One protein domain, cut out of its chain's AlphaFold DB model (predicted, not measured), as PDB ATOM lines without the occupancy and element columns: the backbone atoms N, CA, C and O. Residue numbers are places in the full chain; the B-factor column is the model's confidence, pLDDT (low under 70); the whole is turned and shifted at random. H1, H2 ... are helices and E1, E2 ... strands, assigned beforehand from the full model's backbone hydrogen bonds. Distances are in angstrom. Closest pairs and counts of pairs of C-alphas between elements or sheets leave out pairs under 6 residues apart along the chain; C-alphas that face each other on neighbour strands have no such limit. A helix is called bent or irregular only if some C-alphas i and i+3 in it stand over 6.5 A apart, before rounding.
ATOM      1  N   LEU A  73      57.143 -42.888  15.767       87.88
ATOM      2  CA  LEU A  73      55.800 -42.401  15.433       87.88
ATOM      3  C   LEU A  73      55.030 -43.383  14.541       87.88
ATOM      4  O   LEU A  73      53.804 -43.377  14.570       87.88
ATOM      5  N   ASP A  74      55.731 -44.240  13.800       85.25
ATOM      6  CA  ASP A  74      55.129 -45.251  12.932       85.25
ATOM      7  C   ASP A  74      54.358 -46.330  13.703       85.25
ATOM      8  O   ASP A  74      53.388 -46.868  13.167       85.25
ATOM      9  N   ASP A  75      54.734 -46.601  14.958       87.50
ATOM     10  CA  ASP A  75      54.007 -47.524  15.841       87.50
ATOM     11  C   ASP A  75      52.765 -46.857  16.446       87.50
ATOM     12  O   ASP A  75      51.725 -47.486  16.648       87.50
ATOM     13  N   VAL A  76      52.849 -45.550  16.712       89.44
ATOM     14  CA  VAL A  76      51.760 -44.759  17.306       89.44
ATOM     15  C   VAL A  76      50.711 -44.368  16.261       89.44
ATOM     16  O   VAL A  76      49.518 -44.345  16.564       89.44
ATOM     17  N   ALA A  77      51.125 -44.085  15.027       88.81
ATOM     18  CA  ALA A  77      50.264 -43.656  13.928       88.81
ATOM     19  C   ALA A  77      49.049 -44.577  13.670       88.81
ATOM     20  O   ALA A  77      47.930 -44.060  13.636       88.81
ATOM     21  N   PRO A  78      49.181 -45.915  13.545       88.12
ATOM     22  CA  PRO A  78      48.022 -46.787  13.346       88.12
ATOM     23  C   PRO A  78      47.076 -46.799  14.555       88.12
ATOM     24  O   PRO A  78      45.861 -46.848  14.375       88.12
ATOM     25  N   LEU A  79      47.603 -46.699  15.782       92.62
ATOM     26  CA  LEU A  79      46.783 -46.600  16.995       92.62
ATOM     27  C   LEU A  79      46.020 -45.274  17.046       92.62
ATOM     28  O   LEU A  79      44.859 -45.240  17.451       92.62
ATOM     29  N   TYR A  80      46.653 -44.190  16.599       89.62
ATOM     30  CA  TYR A  80      46.016 -42.886  16.468       89.62
ATOM     31  C   TYR A  80      44.870 -42.912  15.451       89.62
ATOM     32  O   TYR A  80      43.775 -42.447  15.767       89.62
ATOM     33  N   VAL A  81      45.080 -43.508  14.272       89.31
ATOM     34  CA  VAL A  81      44.020 -43.697  13.266       89.31
ATOM     35  C   VAL A  81      42.878 -44.528  13.838       89.31
ATOM     36  O   VAL A  81      41.731 -44.099  13.778       89.31
ATOM     37  N   ALA A  82      43.184 -45.661  14.475       92.12
ATOM     38  CA  ALA A  82      42.167 -46.511  15.085       92.12
ATOM     39  C   ALA A  82      41.348 -45.762  16.151       92.12
ATOM     40  O   ALA A  82      40.123 -45.870  16.178       92.12
ATOM     41  N   ALA A  83      42.000 -44.963  17.003       90.81
ATOM     42  CA  ALA A  83      41.319 -44.151  18.008       90.81
ATOM     43  C   ALA A  83      40.444 -43.058  17.376       90.81
ATOM     44  O   ALA A  83      39.307 -42.857  17.804       90.81
ATOM     45  N   ARG A  84      40.947 -42.371  16.343       90.56
ATOM     46  CA  ARG A  84      40.193 -41.359  15.593       90.56
ATOM     47  C   ARG A  84      38.959 -41.972  14.940       90.56
ATOM     48  O   ARG A  84      37.867 -41.437  15.094       90.56
ATOM     49  N   ASP A  85      39.120 -43.090  14.246       92.44
ATOM     50  CA  ASP A  85      38.036 -43.744  13.518       92.44
ATOM     51  C   ASP A  85      36.985 -44.307  14.490       92.44
ATOM     52  O   ASP A  85      35.784 -44.160  14.256       92.44
ATOM     53  N   ALA A  86      37.413 -44.848  15.637       93.25
ATOM     54  CA  ALA A  86      36.513 -45.268  16.710       93.25
ATOM     55  C   ALA A  86      35.721 -44.091  17.309       93.25
ATOM     56  O   ALA A  86      34.515 -44.209  17.532       93.25
ATOM     57  N   LEU A  87      36.370 -42.944  17.543       92.38
ATOM     58  CA  LEU A  87      35.691 -41.736  18.016       92.38
ATOM     59  C   LEU A  87      34.706 -41.200  16.973       92.38
ATOM     60  O   LEU A  87      33.582 -40.856  17.332       92.38
ATOM     61  N   SER A  88      35.078 -41.181  15.693       92.12
ATOM     62  CA  SER A  88      34.181 -40.795  14.598       92.12
ATOM     63  C   SER A  88      32.951 -41.704  14.522       92.12
ATOM     64  O   SER A  88      31.830 -41.211  14.403       92.12
ATOM     65  N   ALA A  89      33.135 -43.021  14.652       94.06
ATOM     66  CA  ALA A  89      32.035 -43.982  14.673       94.06
ATOM     67  C   ALA A  89      31.108 -43.777  15.884       94.06
ATOM     68  O   ALA A  89      29.885 -43.819  15.741       94.06
ATOM     69  N   LEU A  90      31.674 -43.503  17.065       92.44
ATOM     70  CA  LEU A  90      30.905 -43.177  18.266       92.44
ATOM     71  C   LEU A  90      30.080 -41.898  18.079       92.44
ATOM     72  O   LEU A  90      28.895 -41.890  18.404       92.44
ATOM     73  N   VAL A  91      30.686 -40.839  17.536       92.75
ATOM     74  CA  VAL A  91      29.995 -39.572  17.253       92.75
ATOM     75  C   VAL A  91      28.822 -39.804  16.302       92.75
ATOM     76  O   VAL A  91      27.704 -39.413  16.625       92.75
ATOM     77  N   ALA A  92      29.042 -40.520  15.196       94.00
ATOM     78  CA  ALA A  92      27.984 -40.837  14.241       94.00
ATOM     79  C   ALA A  92      26.834 -41.642  14.879       94.00
ATOM     80  O   ALA A  92      25.662 -41.369  14.619       94.00
ATOM     81  N   ALA A  93      27.143 -42.605  15.753       96.00
ATOM     82  CA  ALA A  93      26.130 -43.377  16.473       96.00
ATOM     83  C   ALA A  93      25.333 -42.517  17.474       96.00
ATOM     84  O   ALA A  93      24.115 -42.667  17.596       96.00
ATOM     85  N   CYS A  94      26.005 -41.600  18.177       94.50
ATOM     86  CA  CYS A  94      25.380 -40.618  19.064       94.50
ATOM     87  C   CYS A  94      24.433 -39.680  18.306       94.50
ATOM     88  O   CYS A  94      23.314 -39.437  18.765       94.50
ATOM     89  N   ASP A  95      24.852 -39.199  17.135       93.00
ATOM     90  CA  ASP A  95      24.031 -38.350  16.272       93.00
ATOM     91  C   ASP A  95      22.803 -39.112  15.762       93.00
ATOM     92  O   ASP A  95      21.681 -38.643  15.958       93.00
ATOM     93  N   GLY A  96      22.980 -40.331  15.238       94.50
ATOM     94  CA  GLY A  96      21.867 -41.167  14.776       94.50
ATOM     95  C   GLY A  96      20.864 -41.505  15.887       94.50
ATOM     96  O   GLY A  96      19.652 -41.435  15.684       94.50
ATOM     97  N   ARG A  97      21.342 -41.800  17.106       95.31
ATOM     98  CA  ARG A  97      20.477 -41.965  18.290       95.31
ATOM     99  C   ARG A  97      19.707 -40.681  18.592       95.31
ATOM    100  O   ARG A  97      18.507 -40.732  18.846       95.31
ATOM    101  N   THR A  98      20.402 -39.549  18.625       93.31
ATOM    102  CA  THR A  98      19.831 -38.242  18.967       93.31
ATOM    103  C   THR A  98      18.755 -37.824  17.966       93.31
ATOM    104  O   THR A  98      17.689 -37.360  18.368       93.31
ATOM    105  N   GLU A  99      18.996 -38.050  16.676       93.62
ATOM    106  CA  GLU A  99      18.017 -37.837  15.613       93.62
ATOM    107  C   GLU A  99      16.794 -38.745  15.784       93.62
ATOM    108  O   GLU A  99      15.675 -38.239  15.832       93.62
ATOM    109  N   ALA A 100      16.999 -40.052  15.979       95.44
ATOM    110  CA  ALA A 100      15.907 -41.010  16.154       95.44
ATOM    111  C   ALA A 100      15.022 -40.681  17.370       95.44
ATOM    112  O   ALA A 100      13.796 -40.729  17.279       95.44
ATOM    113  N   VAL A 101      15.622 -40.301  18.506       94.38
ATOM    114  CA  VAL A 101      14.863 -39.882  19.698       94.38
ATOM    115  C   VAL A 101      14.135 -38.561  19.449       94.38
ATOM    116  O   VAL A 101      12.987 -38.416  19.858       94.38
ATOM    117  N   GLY A 102      14.759 -37.609  18.750       92.31
ATOM    118  CA  GLY A 102      14.116 -36.352  18.368       92.31
ATOM    119  C   GLY A 102      12.927 -36.542  17.424       92.31
ATOM    120  O   GLY A 102      11.893 -35.896  17.592       92.31
ATOM    121  N   GLU A 103      13.041 -37.445  16.452       93.06
ATOM    122  CA  GLU A 103      11.940 -37.822  15.568       93.06
ATOM    123  C   GLU A 103      10.811 -38.524  16.321       93.06
ATOM    124  O   GLU A 103       9.653 -38.129  16.170       93.06
ATOM    125  N   ALA A 104      11.138 -39.488  17.183       93.25
ATOM    126  CA  ALA A 104      10.152 -40.156  18.022       93.25
ATOM    127  C   ALA A 104       9.422 -39.158  18.938       93.25
ATOM    128  O   ALA A 104       8.196 -39.164  18.995       93.25
ATOM    129  N   ALA A 105      10.150 -38.241  19.586       93.31
ATOM    130  CA  ALA A 105       9.563 -37.209  20.441       93.31
ATOM    131  C   ALA A 105       8.604 -36.298  19.663       93.31
ATOM    132  O   ALA A 105       7.508 -36.007  20.134       93.31
ATOM    133  N   ARG A 106       8.986 -35.893  18.446       90.69
ATOM    134  CA  ARG A 106       8.153 -35.086  17.543       90.69
ATOM    135  C   ARG A 106       6.886 -35.826  17.106       90.69
ATOM    136  O   ARG A 106       5.825 -35.212  17.067       90.69
ATOM    137  N   LEU A 107       6.981 -37.117  16.786       92.88
ATOM    138  CA  LEU A 107       5.834 -37.941  16.389       92.88
ATOM    139  C   LEU A 107       4.851 -38.156  17.550       92.88
ATOM    140  O   LEU A 107       3.639 -38.133  17.358       92.88
ATOM    141  N   LEU A 108       5.383 -38.355  18.755       92.44
ATOM    142  CA  LEU A 108       4.612 -38.710  19.947       92.44
ATOM    143  C   LEU A 108       4.126 -37.493  20.740       92.44
ATOM    144  O   LEU A 108       3.343 -37.660  21.668       92.44
ATOM    145  N   ALA A 109       4.527 -36.277  20.357       87.62
ATOM    146  CA  ALA A 109       4.195 -35.035  21.061       87.62
ATOM    147  C   ALA A 109       2.685 -34.805  21.270       87.62
ATOM    148  O   ALA A 109       2.299 -34.066  22.171       87.62
ATOM    149  N   THR A 110       1.828 -35.417  20.446       85.94
ATOM    150  CA  THR A 110       0.362 -35.298  20.526       85.94
ATOM    151  C   THR A 110      -0.340 -36.610  20.886       85.94
ATOM    152  O   THR A 110      -1.545 -36.724  20.680       85.94
ATOM    153  N   THR A 111       0.397 -37.628  21.336       91.12
ATOM    154  CA  THR A 111      -0.162 -38.954  21.638       91.12
ATOM    155  C   THR A 111      -0.473 -39.074  23.127       91.12
ATOM    156  O   THR A 111       0.419 -38.929  23.961       91.12
ATOM    157  N   ASP A 112      -1.729 -39.368  23.465       88.69
ATOM    158  CA  ASP A 112      -2.145 -39.577  24.854       88.69
ATOM    159  C   ASP A 112      -1.443 -40.793  25.478       88.69
ATOM    160  O   ASP A 112      -1.284 -41.838  24.847       88.69
ATOM    161  N   GLY A 113      -1.050 -40.666  26.748       84.50
ATOM    162  CA  GLY A 113      -0.432 -41.748  27.522       84.50
ATOM    163  C   GLY A 113       1.075 -41.932  27.319       84.50
ATOM    164  O   GLY A 113       1.659 -42.759  28.011       84.50
ATOM    165  N   VAL A 114       1.717 -41.150  26.444       87.94
ATOM    166  CA  VAL A 114       3.175 -41.165  26.232       87.94
ATOM    167  C   VAL A 114       3.793 -39.874  26.762       87.94
ATOM    168  O   VAL A 114       3.282 -38.783  26.515       87.94
ATOM    169  N   THR A 115       4.925 -39.976  27.464       87.62
ATOM    170  CA  THR A 115       5.687 -38.786  27.868       87.62
ATOM    171  C   THR A 115       6.744 -38.486  26.813       87.62
ATOM    172  O   THR A 115       7.765 -39.166  26.728       87.62
ATOM    173  N   ALA A 116       6.515 -37.453  26.004       88.44
ATOM    174  CA  ALA A 116       7.466 -36.976  25.006       88.44
ATOM    175  C   ALA A 116       7.835 -35.511  25.278       88.44
ATOM    176  O   ALA A 116       6.967 -34.645  25.367       88.44
ATOM    177  N   VAL A 117       9.134 -35.230  25.405       84.81
ATOM    178  CA  VAL A 117       9.670 -33.872  25.557       84.81
ATOM    179  C   VAL A 117      10.465 -33.517  24.311       84.81
ATOM    180  O   VAL A 117      11.482 -34.145  24.006       84.81
ATOM    181  N   TRP A 118      10.009 -32.476  23.614       83.94
ATOM    182  CA  TRP A 118      10.705 -31.867  22.487       83.94
ATOM    183  C   TRP A 118      10.739 -30.349  22.680       83.94
ATOM    184  O   TRP A 118       9.704 -29.689  22.661       83.94
ATOM    185  N   ASP A 119      11.933 -29.793  22.885       77.69
ATOM    186  CA  ASP A 119      12.166 -28.359  23.125       77.69
ATOM    187  C   ASP A 119      12.458 -27.577  21.827       77.69
ATOM    188  O   ASP A 119      12.960 -26.455  21.864       77.69
ATOM    189  N   GLY A 120      12.176 -28.176  20.664       77.50
ATOM    190  CA  GLY A 120      12.585 -27.658  19.356       77.50
ATOM    191  C   GLY A 120      14.018 -28.035  18.957       77.50
ATOM    192  O   GLY A 120      14.446 -27.716  17.849       77.50
ATOM    193  N   SER A 121      14.755 -28.745  19.818       79.62
ATOM    194  CA  SER A 121      16.091 -29.279  19.561       79.62
ATOM    195  C   SER A 121      16.104 -30.798  19.739       79.62
ATOM    196  O   SER A 121      15.473 -31.363  20.629       79.62
ATOM    197  N   THR A 122      16.861 -31.502  18.899       80.00
ATOM    198  CA  THR A 122      17.063 -32.951  19.068       80.00
ATOM    199  C   THR A 122      17.966 -33.264  20.262       80.00
ATOM    200  O   THR A 122      17.883 -34.348  20.828       80.00
ATOM    201  N   ARG A 123      18.799 -32.309  20.702       80.25
ATOM    202  CA  ARG A 123      19.862 -32.540  21.700       80.25
ATOM    203  C   ARG A 123      19.355 -32.907  23.092       80.25
ATOM    204  O   ARG A 123      20.091 -33.553  23.831       80.25
ATOM    205  N   ASN A 124      18.132 -32.508  23.428       87.06
ATOM    206  CA  ASN A 124      17.517 -32.751  24.733       87.06
ATOM    207  C   ASN A 124      16.242 -33.598  24.626       87.06
ATOM    208  O   ASN A 124      15.465 -33.651  25.577       87.06
ATOM    209  N   ALA A 125      16.004 -34.233  23.474       90.00
ATOM    210  CA  ALA A 125      14.791 -35.004  23.262       90.00
ATOM    211  C   ALA A 125      14.726 -36.201  24.223       90.00
ATOM    212  O   ALA A 125      15.720 -36.905  24.448       90.00
ATOM    213  N   VAL A 126      13.538 -36.425  24.783       93.00
ATOM    214  CA  VAL A 126      13.244 -37.558  25.665       93.00
ATOM    215  C   VAL A 126      11.904 -38.159  25.266       93.00
ATOM    216  O   VAL A 126      10.939 -37.430  25.040       93.00
ATOM    217  N   VAL A 127      11.852 -39.484  25.210       92.88
ATOM    218  CA  VAL A 127      10.636 -40.269  24.991       92.88
ATOM    219  C   VAL A 127      10.555 -41.332  26.075       92.88
ATOM    220  O   VAL A 127      11.546 -42.008  26.338       92.88
ATOM    221  N   GLU A 128       9.399 -41.485  26.702       93.69
ATOM    222  CA  GLU A 128       9.109 -42.562  27.646       93.69
ATOM    223  C   GLU A 128       7.744 -43.163  27.306       93.69
ATOM    224  O   GLU A 128       6.721 -42.472  27.356       93.69
ATOM    225  N   PHE A 129       7.759 -44.436  26.904       89.31
ATOM    226  CA  PHE A 129       6.563 -45.182  26.507       89.31
ATOM    227  C   PHE A 129       5.826 -45.744  27.724       89.31
ATOM    228  O   PHE A 129       4.613 -45.605  27.840       89.31
ATOM    229  N   GLU A 130       6.580 -46.334  28.650       91.75
ATOM    230  CA  GLU A 130       6.111 -46.911  29.908       91.75
ATOM    231  C   GLU A 130       7.129 -46.600  31.018       91.75
ATOM    232  O   GLU A 130       8.298 -46.343  30.709       91.75
ATOM    233  N   PRO A 131       6.741 -46.641  32.310       90.44
ATOM    234  CA  PRO A 131       7.674 -46.418  33.408       90.44
ATOM    235  C   PRO A 131       8.900 -47.335  33.320       90.44
ATOM    236  O   PRO A 131       8.799 -48.551  33.479       90.44
ATOM    237  N   GLY A 132      10.071 -46.737  33.098       88.62
ATOM    238  CA  GLY A 132      11.343 -47.456  32.954       88.62
ATOM    239  C   GLY A 132      11.800 -47.702  31.511       88.62
ATOM    240  O   GLY A 132      12.971 -48.027  31.320       88.62
ATOM    241  N   ASP A 133      10.950 -47.465  30.508       93.31
ATOM    242  CA  ASP A 133      11.306 -47.518  29.082       93.31
ATOM    243  C   ASP A 133      11.599 -46.114  28.536       93.31
ATOM    244  O   ASP A 133      10.901 -45.553  27.686       93.31
ATOM    245  N   ARG A 134      12.622 -45.490  29.128       94.62
ATOM    246  CA  ARG A 134      13.010 -44.109  28.839       94.62
ATOM    247  C   ARG A 134      14.155 -44.052  27.837       94.62
ATOM    248  O   ARG A 134      15.262 -44.535  28.074       94.62
ATOM    249  N   HIS A 135      13.924 -43.322  26.756       95.19
ATOM    250  CA  HIS A 135      14.883 -43.035  25.705       95.19
ATOM    251  C   HIS A 135      15.294 -41.570  25.760       95.19
ATOM    252  O   HIS A 135      14.464 -40.668  25.691       95.19
ATOM    253  N   THR A 136      16.596 -41.322  25.859       94.56
ATOM    254  CA  THR A 136      17.165 -39.973  25.845       94.56
ATOM    255  C   THR A 136      18.069 -39.789  24.637       94.56
ATOM    256  O   THR A 136      18.775 -40.722  24.228       94.56
ATOM    257  N   ALA A 137      18.085 -38.570  24.102       91.88
ATOM    258  CA  ALA A 137      19.143 -38.115  23.217       91.88
ATOM    259  C   ALA A 137      20.519 -38.321  23.872       91.88
ATOM    260  O   ALA A 137      20.665 -38.268  25.097       91.88
ATOM    261  N   LEU A 138      21.530 -38.577  23.044       93.81
ATOM    262  CA  LEU A 138      22.903 -38.813  23.478       93.81
ATOM    263  C   LEU A 138      23.821 -37.883  22.687       93.81
ATOM    264  O   LEU A 138      24.418 -38.322  21.706       93.81
ATOM    265  N   PRO A 139      23.930 -36.597  23.066       87.12
ATOM    266  CA  PRO A 139      24.810 -35.677  22.364       87.12
ATOM    267  C   PRO A 139      26.266 -36.176  22.439       87.12
ATOM    268  O   PRO A 139      26.723 -36.571  23.517       87.12
ATOM    269  N   PRO A 140      27.029 -36.127  21.332       87.00
ATOM    270  CA  PRO A 140      28.367 -36.721  21.271       87.00
ATOM    271  C   PRO A 140      29.364 -36.075  22.243       87.00
ATOM    272  O   PRO A 140      30.198 -36.769  22.818       87.00
ATOM    273  N   GLY A 141      29.264 -34.761  22.479       86.19
ATOM    274  CA  GLY A 141      30.190 -34.016  23.344       86.19
ATOM    275  C   GLY A 141      30.314 -34.595  24.764       86.19
ATOM    276  O   GLY A 141      31.408 -35.016  25.140       86.19
ATOM    277  N   PRO A 142      29.219 -34.669  25.547       87.12
ATOM    278  CA  PRO A 142      29.239 -35.276  26.879       87.12
ATOM    279  C   PRO A 142      29.704 -36.738  26.896       87.12
ATOM    280  O   PRO A 142      30.447 -37.131  27.795       87.12
ATOM    281  N   VAL A 143      29.316 -37.539  25.897       88.50
ATOM    282  CA  VAL A 143      29.720 -38.953  25.806       88.50
ATOM    283  C   VAL A 143      31.235 -39.074  25.621       88.50
ATOM    284  O   VAL A 143      31.891 -39.807  26.364       88.50
ATOM    285  N   VAL A 144      31.809 -38.312  24.685       87.12
ATOM    286  CA  VAL A 144      33.260 -38.272  24.451       87.12
ATOM    287  C   VAL A 144      33.997 -37.747  25.685       87.12
ATOM    288  O   VAL A 144      35.022 -38.307  26.064       87.12
ATOM    289  N   GLN A 145      33.466 -36.725  26.362       83.62
ATOM    290  CA  GLN A 145      34.069 -36.184  27.583       83.62
ATOM    291  C   GLN A 145      34.160 -37.234  28.700       83.62
ATOM    292  O   GLN A 145      35.214 -37.375  29.322       83.62
ATOM    293  N   VAL A 146      33.087 -37.998  28.939       84.81
ATOM    294  CA  VAL A 146      33.079 -39.082  29.936       84.81
ATOM    295  C   VAL A 146      34.045 -40.199  29.544       84.81
ATOM    296  O   VAL A 146      34.777 -40.697  30.400       84.81
ATOM    297  N   LEU A 147      34.087 -40.578  28.263       87.25
ATOM    298  CA  LEU A 147      35.015 -41.595  27.764       87.25
ATOM    299  C   LEU A 147      36.474 -41.188  28.004       87.25
ATOM    300  O   LEU A 147      37.242 -41.968  28.564       87.25
ATOM    301  N   VAL A 148      36.846 -39.961  27.632       85.50
ATOM    302  CA  VAL A 148      38.199 -39.425  27.851       85.50
ATOM    303  C   VAL A 148      38.540 -39.385  29.342       85.50
ATOM    304  O   VAL A 148      39.648 -39.765  29.715       85.50
ATOM    305  N   GLY A 149      37.589 -38.996  30.200       80.06
ATOM    306  CA  GLY A 149      37.763 -39.027  31.655       80.06
ATOM    307  C   GLY A 149      38.085 -40.430  32.181       80.06
ATOM    308  O   GLY A 149      39.088 -40.616  32.864       80.06
ATOM    309  N   ARG A 150      37.309 -41.443  31.778       84.81
ATOM    310  CA  ARG A 150      37.546 -42.840  32.186       84.81
ATOM    311  C   ARG A 150      38.870 -43.399  31.671       84.81
ATOM    312  O   ARG A 150      39.535 -44.148  32.379       84.81
ATOM    313  N   LEU A 151      39.268 -43.039  30.450       83.88
ATOM    314  CA  LEU A 151      40.571 -43.432  29.904       83.88
ATOM    315  C   LEU A 151      41.729 -42.806  30.691       83.88
ATOM    316  O   LEU A 151      42.758 -43.454  30.872       83.88
ATOM    317  N   ALA A 152      41.564 -41.575  31.184       76.88
ATOM    318  CA  ALA A 152      42.557 -40.929  32.036       76.88
ATOM    319  C   ALA A 152      42.678 -41.615  33.409       76.88
ATOM    320  O   ALA A 152      43.790 -41.796  33.896       76.88
ATOM    321  N   GLU A 153      41.557 -42.035  34.003       77.19
ATOM    322  CA  GLU A 153      41.519 -42.756  35.287       77.19
ATOM    323  C   GLU A 153      42.115 -44.170  35.201       77.19
ATOM    324  O   GLU A 153      42.691 -44.661  36.168       77.19
ATOM    325  N   ALA A 154      42.013 -44.824  34.042       78.31
ATOM    326  CA  ALA A 154      42.482 -46.194  33.836       78.31
ATOM    327  C   ALA A 154      44.009 -46.328  33.663       78.31
ATOM    328  O   ALA A 154      44.499 -47.433  33.409       78.31
ATOM    329  N   ARG A 155      44.783 -45.238  33.763       73.31
ATOM    330  CA  ARG A 155      46.233 -45.309  33.566       73.31
ATOM    331  C   ARG A 155      46.921 -46.086  34.700       73.31
ATOM    332  O   ARG A 155      46.763 -45.733  35.869       73.31
ATOM    333  N   PRO A 156      47.758 -47.088  34.377       73.00
ATOM    334  CA  PRO A 156      48.423 -47.924  35.379       73.00
ATOM    335  C   PRO A 156      49.471 -47.174  36.215       73.00
ATOM    336  O   PRO A 156      49.856 -47.654  37.275       73.00
ATOM    337  N   ASP A 157      49.931 -46.005  35.760       78.00
ATOM    338  CA  ASP A 157      50.898 -45.163  36.472       78.00
ATOM    339  C   ASP A 157      50.252 -44.221  37.505       78.00
ATOM    340  O   ASP A 157      50.966 -43.498  38.197       78.00
ATOM    341  N   GLY A 158      48.915 -44.214  37.621       66.75
ATOM    342  CA  GLY A 158      48.182 -43.342  38.545       66.75
ATOM    343  C   GLY A 158      48.357 -41.848  38.254       66.75
ATOM    344  O   GLY A 158      47.972 -41.008  39.069       66.75
ATOM    345  N   MET A 159      48.951 -41.496  37.107       63.47
ATOM    346  CA  MET A 159      49.183 -40.111  36.735       63.47
ATOM    347  C   MET A 159      47.874 -39.534  36.205       63.47
ATOM    348  O   MET A 159      47.480 -39.787  35.064       63.47
ATOM    349  N   ALA A 160      47.191 -38.753  37.045       60.38
ATOM    350  CA  ALA A 160      46.021 -38.001  36.624       60.38
ATOM    351  C   ALA A 160      46.410 -37.116  35.435       60.38
ATOM    352  O   ALA A 160      47.285 -36.253  35.547       60.38
ATOM    353  N   ILE A 161      45.782 -37.336  34.279       60.00
ATOM    354  CA  ILE A 161      45.954 -36.406  33.171       60.00
ATOM    355  C   ILE A 161      45.177 -35.150  33.550       60.00
ATOM    356  O   ILE A 161      43.947 -35.177  33.598       60.00
ATOM    357  N   ASP A 162      45.880 -34.053  33.825       58.84
ATOM    358  CA  ASP A 162      45.269 -32.755  34.124       58.84
ATOM    359  C   ASP A 162      44.661 -32.141  32.843       58.84
ATOM    360  O   ASP A 162      45.153 -31.178  32.248       58.84
ATOM    361  N   TYR A 163      43.593 -32.768  32.340       56.06
ATOM    362  CA  TYR A 163      42.848 -32.316  31.165       56.06
ATOM    363  C   TYR A 163      41.976 -31.097  31.473       56.06
ATOM    364  O   TYR A 163      41.680 -30.316  30.564       56.06
ATOM    365  N   THR A 164      41.619 -30.883  32.740       48.28
ATOM    366  CA  THR A 164      40.796 -29.759  33.208       48.28
ATOM    367  C   THR A 164      41.417 -28.402  32.885       48.28
ATOM    368  O   THR A 164      40.703 -27.484  32.480       48.28
ATOM    369  N   HIS A 165      42.747 -28.276  32.938       48.75
ATOM    370  CA  HIS A 165      43.440 -27.062  32.497       48.75
ATOM    371  C   HIS A 165      43.847 -27.065  31.017       48.75
ATOM    372  O   HIS A 165      44.089 -25.999  30.447       48.75
ATOM    373  N   SER A 166      43.880 -28.226  30.358       51.81
ATOM    374  CA  SER A 166      44.331 -28.347  28.971       51.81
ATOM    375  C   SER A 166      43.227 -28.062  27.947       51.81
ATOM    376  O   SER A 166      43.543 -27.496  26.912       51.81
ATOM    377  N   VAL A 167      41.951 -28.389  28.185       46.97
ATOM    378  CA  VAL A 167      40.894 -28.160  27.167       46.97
ATOM    379  C   VAL A 167      40.438 -26.694  27.138       46.97
ATOM    380  O   VAL A 167      40.323 -26.106  26.067       46.97
ATOM    381  N   ALA A 168      40.283 -26.056  28.304       44.12
ATOM    382  CA  ALA A 168      39.870 -24.651  28.402       44.12
ATOM    383  C   ALA A 168      40.968 -23.648  27.979       44.12
ATOM    384  O   ALA A 168      40.659 -22.541  27.545       44.12
ATOM    385  N   ARG A 169      42.257 -24.024  28.067       44.44
ATOM    386  CA  ARG A 169      43.401 -23.151  27.721       44.44
ATOM    387  C   ARG A 169      43.905 -23.331  26.276       44.44
ATOM    388  O   ARG A 169      44.680 -22.503  25.802       44.44
ATOM    389  N   LYS A 170      43.451 -24.369  25.557       45.41
ATOM    390  CA  LYS A 170      43.920 -24.764  24.208       45.41
ATOM    391  C   LYS A 170      42.957 -24.452  23.056       45.41
ATOM    392  O   LYS A 170      43.064 -25.031  21.984       45.41
ATOM    393  N   LEU A 171      42.087 -23.462  23.239       46.28
ATOM    394  CA  LEU A 171      41.518 -22.698  22.119       46.28
ATOM    395  C   LEU A 171      42.494 -21.611  21.609       46.28
ATOM    396  O   LEU A 171      42.105 -20.699  20.888       46.28
ATOM    397  N   THR A 172      43.774 -21.693  21.979       50.31
ATOM    398  CA  THR A 172      44.868 -21.119  21.187       50.31
ATOM    399  C   THR A 172      45.032 -21.962  19.919       50.31
ATOM    400  O   THR A 172      44.841 -23.176  19.994       50.31
ATOM    401  N   PRO A 173      45.350 -21.369  18.753       48.25
ATOM    402  CA  PRO A 173      45.396 -22.109  17.502       48.25
ATOM    403  C   PRO A 173      46.483 -23.176  17.612       48.25
ATOM    404  O   PRO A 173      47.676 -22.875  17.575       48.25
ATOM    405  N   PHE A 174      46.063 -24.428  17.775       53.88
ATOM    406  CA  PHE A 174      46.937 -25.561  17.535       53.88
ATOM    407  C   PHE A 174      47.521 -25.418  16.125       53.88
ATOM    408  O   PHE A 174      46.830 -24.896  15.236       53.88
ATOM    409  N   PRO A 175      48.768 -25.863  15.882       57.72
ATOM    410  CA  PRO A 175      49.184 -26.113  14.510       57.72
ATOM    411  C   PRO A 175      48.077 -26.933  13.841       57.72
ATOM    412  O   PRO A 175      47.570 -27.889  14.427       57.72
ATOM    413  N   ARG A 176      47.636 -26.503  12.651       65.56
ATOM    414  CA  ARG A 176      46.476 -27.091  11.954       65.56
ATOM    415  C   ARG A 176      46.646 -28.586  11.645       65.56
ATOM    416  O   ARG A 176      45.689 -29.208  11.205       65.56
ATOM    417  N   VAL A 177      47.849 -29.125  11.846       75.25
ATOM    418  CA  VAL A 177      48.260 -30.487  11.525       75.25
ATOM    419  C   VAL A 177      49.035 -31.041  12.724       75.25
ATOM    420  O   VAL A 177      49.975 -30.405  13.209       75.25
ATOM    421  N   SER A 178      48.613 -32.194  13.243       80.50
ATOM    422  CA  SER A 178      49.337 -32.921  14.289       80.50
ATOM    423  C   SER A 178      50.628 -33.525  13.714       80.50
ATOM    424  O   SER A 178      50.617 -33.979  12.573       80.50
ATOM    425  N   PRO A 179      51.722 -33.664  14.489       81.25
ATOM    426  CA  PRO A 179      52.873 -34.475  14.075       81.25
ATOM    427  C   PRO A 179      52.503 -35.916  13.674       81.25
ATOM    428  O   PRO A 179      53.216 -36.539  12.891       81.25
ATOM    429  N   LEU A 180      51.384 -36.440  14.195       83.19
ATOM    430  CA  LEU A 180      50.825 -37.731  13.785       83.19
ATOM    431  C   LEU A 180      50.146 -37.659  12.413       83.19
ATOM    432  O   LEU A 180      50.292 -38.592  11.633       83.19
ATOM    433  N   ASP A 181      49.477 -36.550  12.087       80.50
ATOM    434  CA  ASP A 181      48.914 -36.330  10.749       80.50
ATOM    435  C   ASP A 181      50.039 -36.204   9.709       80.50
ATOM    436  O   ASP A 181      49.947 -36.770   8.625       80.50
ATOM    437  N   GLU A 182      51.146 -35.536  10.051       84.50
ATOM    438  CA  GLU A 182      52.335 -35.485   9.190       84.50
ATOM    439  C   GLU A 182      53.006 -36.856   9.032       84.50
ATOM    440  O   GLU A 182      53.478 -37.194   7.947       84.50
ATOM    441  N   ALA A 183      53.079 -37.651  10.107       84.06
ATOM    442  CA  ALA A 183      53.619 -39.008  10.047       84.06
ATOM    443  C   ALA A 183      52.764 -39.919   9.155       84.06
ATOM    444  O   ALA A 183      53.315 -40.673   8.355       84.06
ATOM    445  N   LEU A 184      51.437 -39.802   9.244       83.44
ATOM    446  CA  LEU A 184      50.506 -40.501   8.360       83.44
ATOM    447  C   LEU A 184      50.671 -40.058   6.908       83.44
ATOM    448  O   LEU A 184      50.834 -40.912   6.042       83.44
ATOM    449  N   ALA A 185      50.730 -38.748   6.648       85.56
ATOM    450  CA  ALA A 185      50.926 -38.221   5.301       85.56
ATOM    451  C   ALA A 185      52.202 -38.779   4.648       85.56
ATOM    452  O   ALA A 185      52.136 -39.287   3.537       85.56
ATOM    453  N   ARG A 186      53.335 -38.799   5.371       85.75
ATOM    454  CA  ARG A 186      54.601 -39.382   4.878       85.75
ATOM    455  C   ARG A 186      54.512 -40.873   4.546       85.75
ATOM    456  O   ARG A 186      55.300 -41.369   3.745       85.75
ATOM    457  N   ARG A 187      53.621 -41.608   5.213       79.31
ATOM    458  CA  ARG A 187      53.407 -43.039   4.976       79.31
ATOM    459  C   ARG A 187      52.513 -43.283   3.761       79.31
ATOM    460  O   ARG A 187      52.640 -44.321   3.117       79.31
ATOM    461  N   GLU A 188      51.609 -42.351   3.480       81.62
ATOM    462  CA  GLU A 188      50.643 -42.429   2.384       81.62
ATOM    463  C   GLU A 188      51.199 -41.903   1.045       81.62
ATOM    464  O   GLU A 188      50.721 -42.350   0.000       81.62
ATOM    465  N   GLY A 189      52.231 -41.043   1.051       68.31
ATOM    466  CA  GLY A 189      52.971 -40.606  -0.146       68.31
ATOM    467  C   GLY A 189      53.446 -39.162  -0.081       68.31
ATOM    468  O   GLY A 189      53.347 -38.489  -1.132       68.31
TER     469      GLY A 189
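This is residues 73 to 189 of the 189 residues of an uncharacterized protein of Streptomyces phaeoluteigriseus (UniProt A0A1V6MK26). One very long helix, H1, makes the long axis; near its last residues a small sheet of three short strands packs on it, and from there the chain turns back toward the start of H1. On that way back H2 meets H1 with its first turns and slants away from it, a poorly defined stretch with the short H3 partly stands free, and H4 packs crosswise on the first turns of H1. The printed part has 117 residues, with four named helices and three named strands in the order H1, E1, E2, E3, H2, H3, H4, and its class is mostly helix. The sheet runs E1, E2, E3 and is antiparallel. The whole is only just loose, close to extended, with a radius of gyration of the C-alphas of 19.7 A, and is elongated, spanning 59 by 38 by 27 A.

Begin with H1, residues 73 to 108, only just irregular: C-alphas 75 and 78 are 6.53 A apart. Next look at E1, residues 115 to 117, E2, residues 126 to 128, and E3, residues 134 to 136, a meander, each strand the antiparallel neighbour of the one before. In the hairpin of E1 and E2, N 117 and O 126 are within hydrogen-bond range at 2.9 A; in that of E2 and E3, N 135 and O 127 are at 2.7 A. H1 is on one face of this sheet, two layers, at a height over the sheet of 6.6 A; its closest C-alphas to E1 are those of Ala 105 and Ala 116, 5.0 A apart. On the local plane its line and that of E1 stand at 61 degrees, only just across the strands. H2, residues 140 to 153, touches H1 with residues 140 to 144 alone, closest at the C-alphas of Val 91 and Pro 140, 5.2 A, at a steep tilt of 42 degrees, opposite ways. H3, residues 163 to 169, touches no helix and is only just apart from H2, 8.4 A at the closest. H4, residues 179 to 188, touches residues 73 to 80 of H1, closest at the C-alphas of Ala 77 and Leu 180, 6.0 A, about perpendicular at 78 degrees. In H2 and H4 every O i to N i+4 pair is within hydrogen-bond range; in H1 30 of 32 are, and in H3 1 of 3, beside 1 of 4 O i to N i+3 pairs.

Find C-alpha 73 at (55.800, -42.401, 15.433); from there H1 runs 51.5 A to C-alpha 108 at (4.612, -38.710, 19.947). E1, E2 and E3 measure 6.7, 6.8 and 6.6 A. H2 is 20.1 A long, H3 9.8 A, and H4 14.3 A, ending at C-alpha 188 at (50.643, -42.429, 2.384).

The C-alphas of Asp 112 and Gly 189, the two farthest apart, are 60.5 A from each other. The printed part has no cut, and no link is long. Residues 154 to 159 and 165 to 178 stand free. The mean pLDDT of the printed part is 82.0; look for values under 70 at residues 158 to 176 and 189.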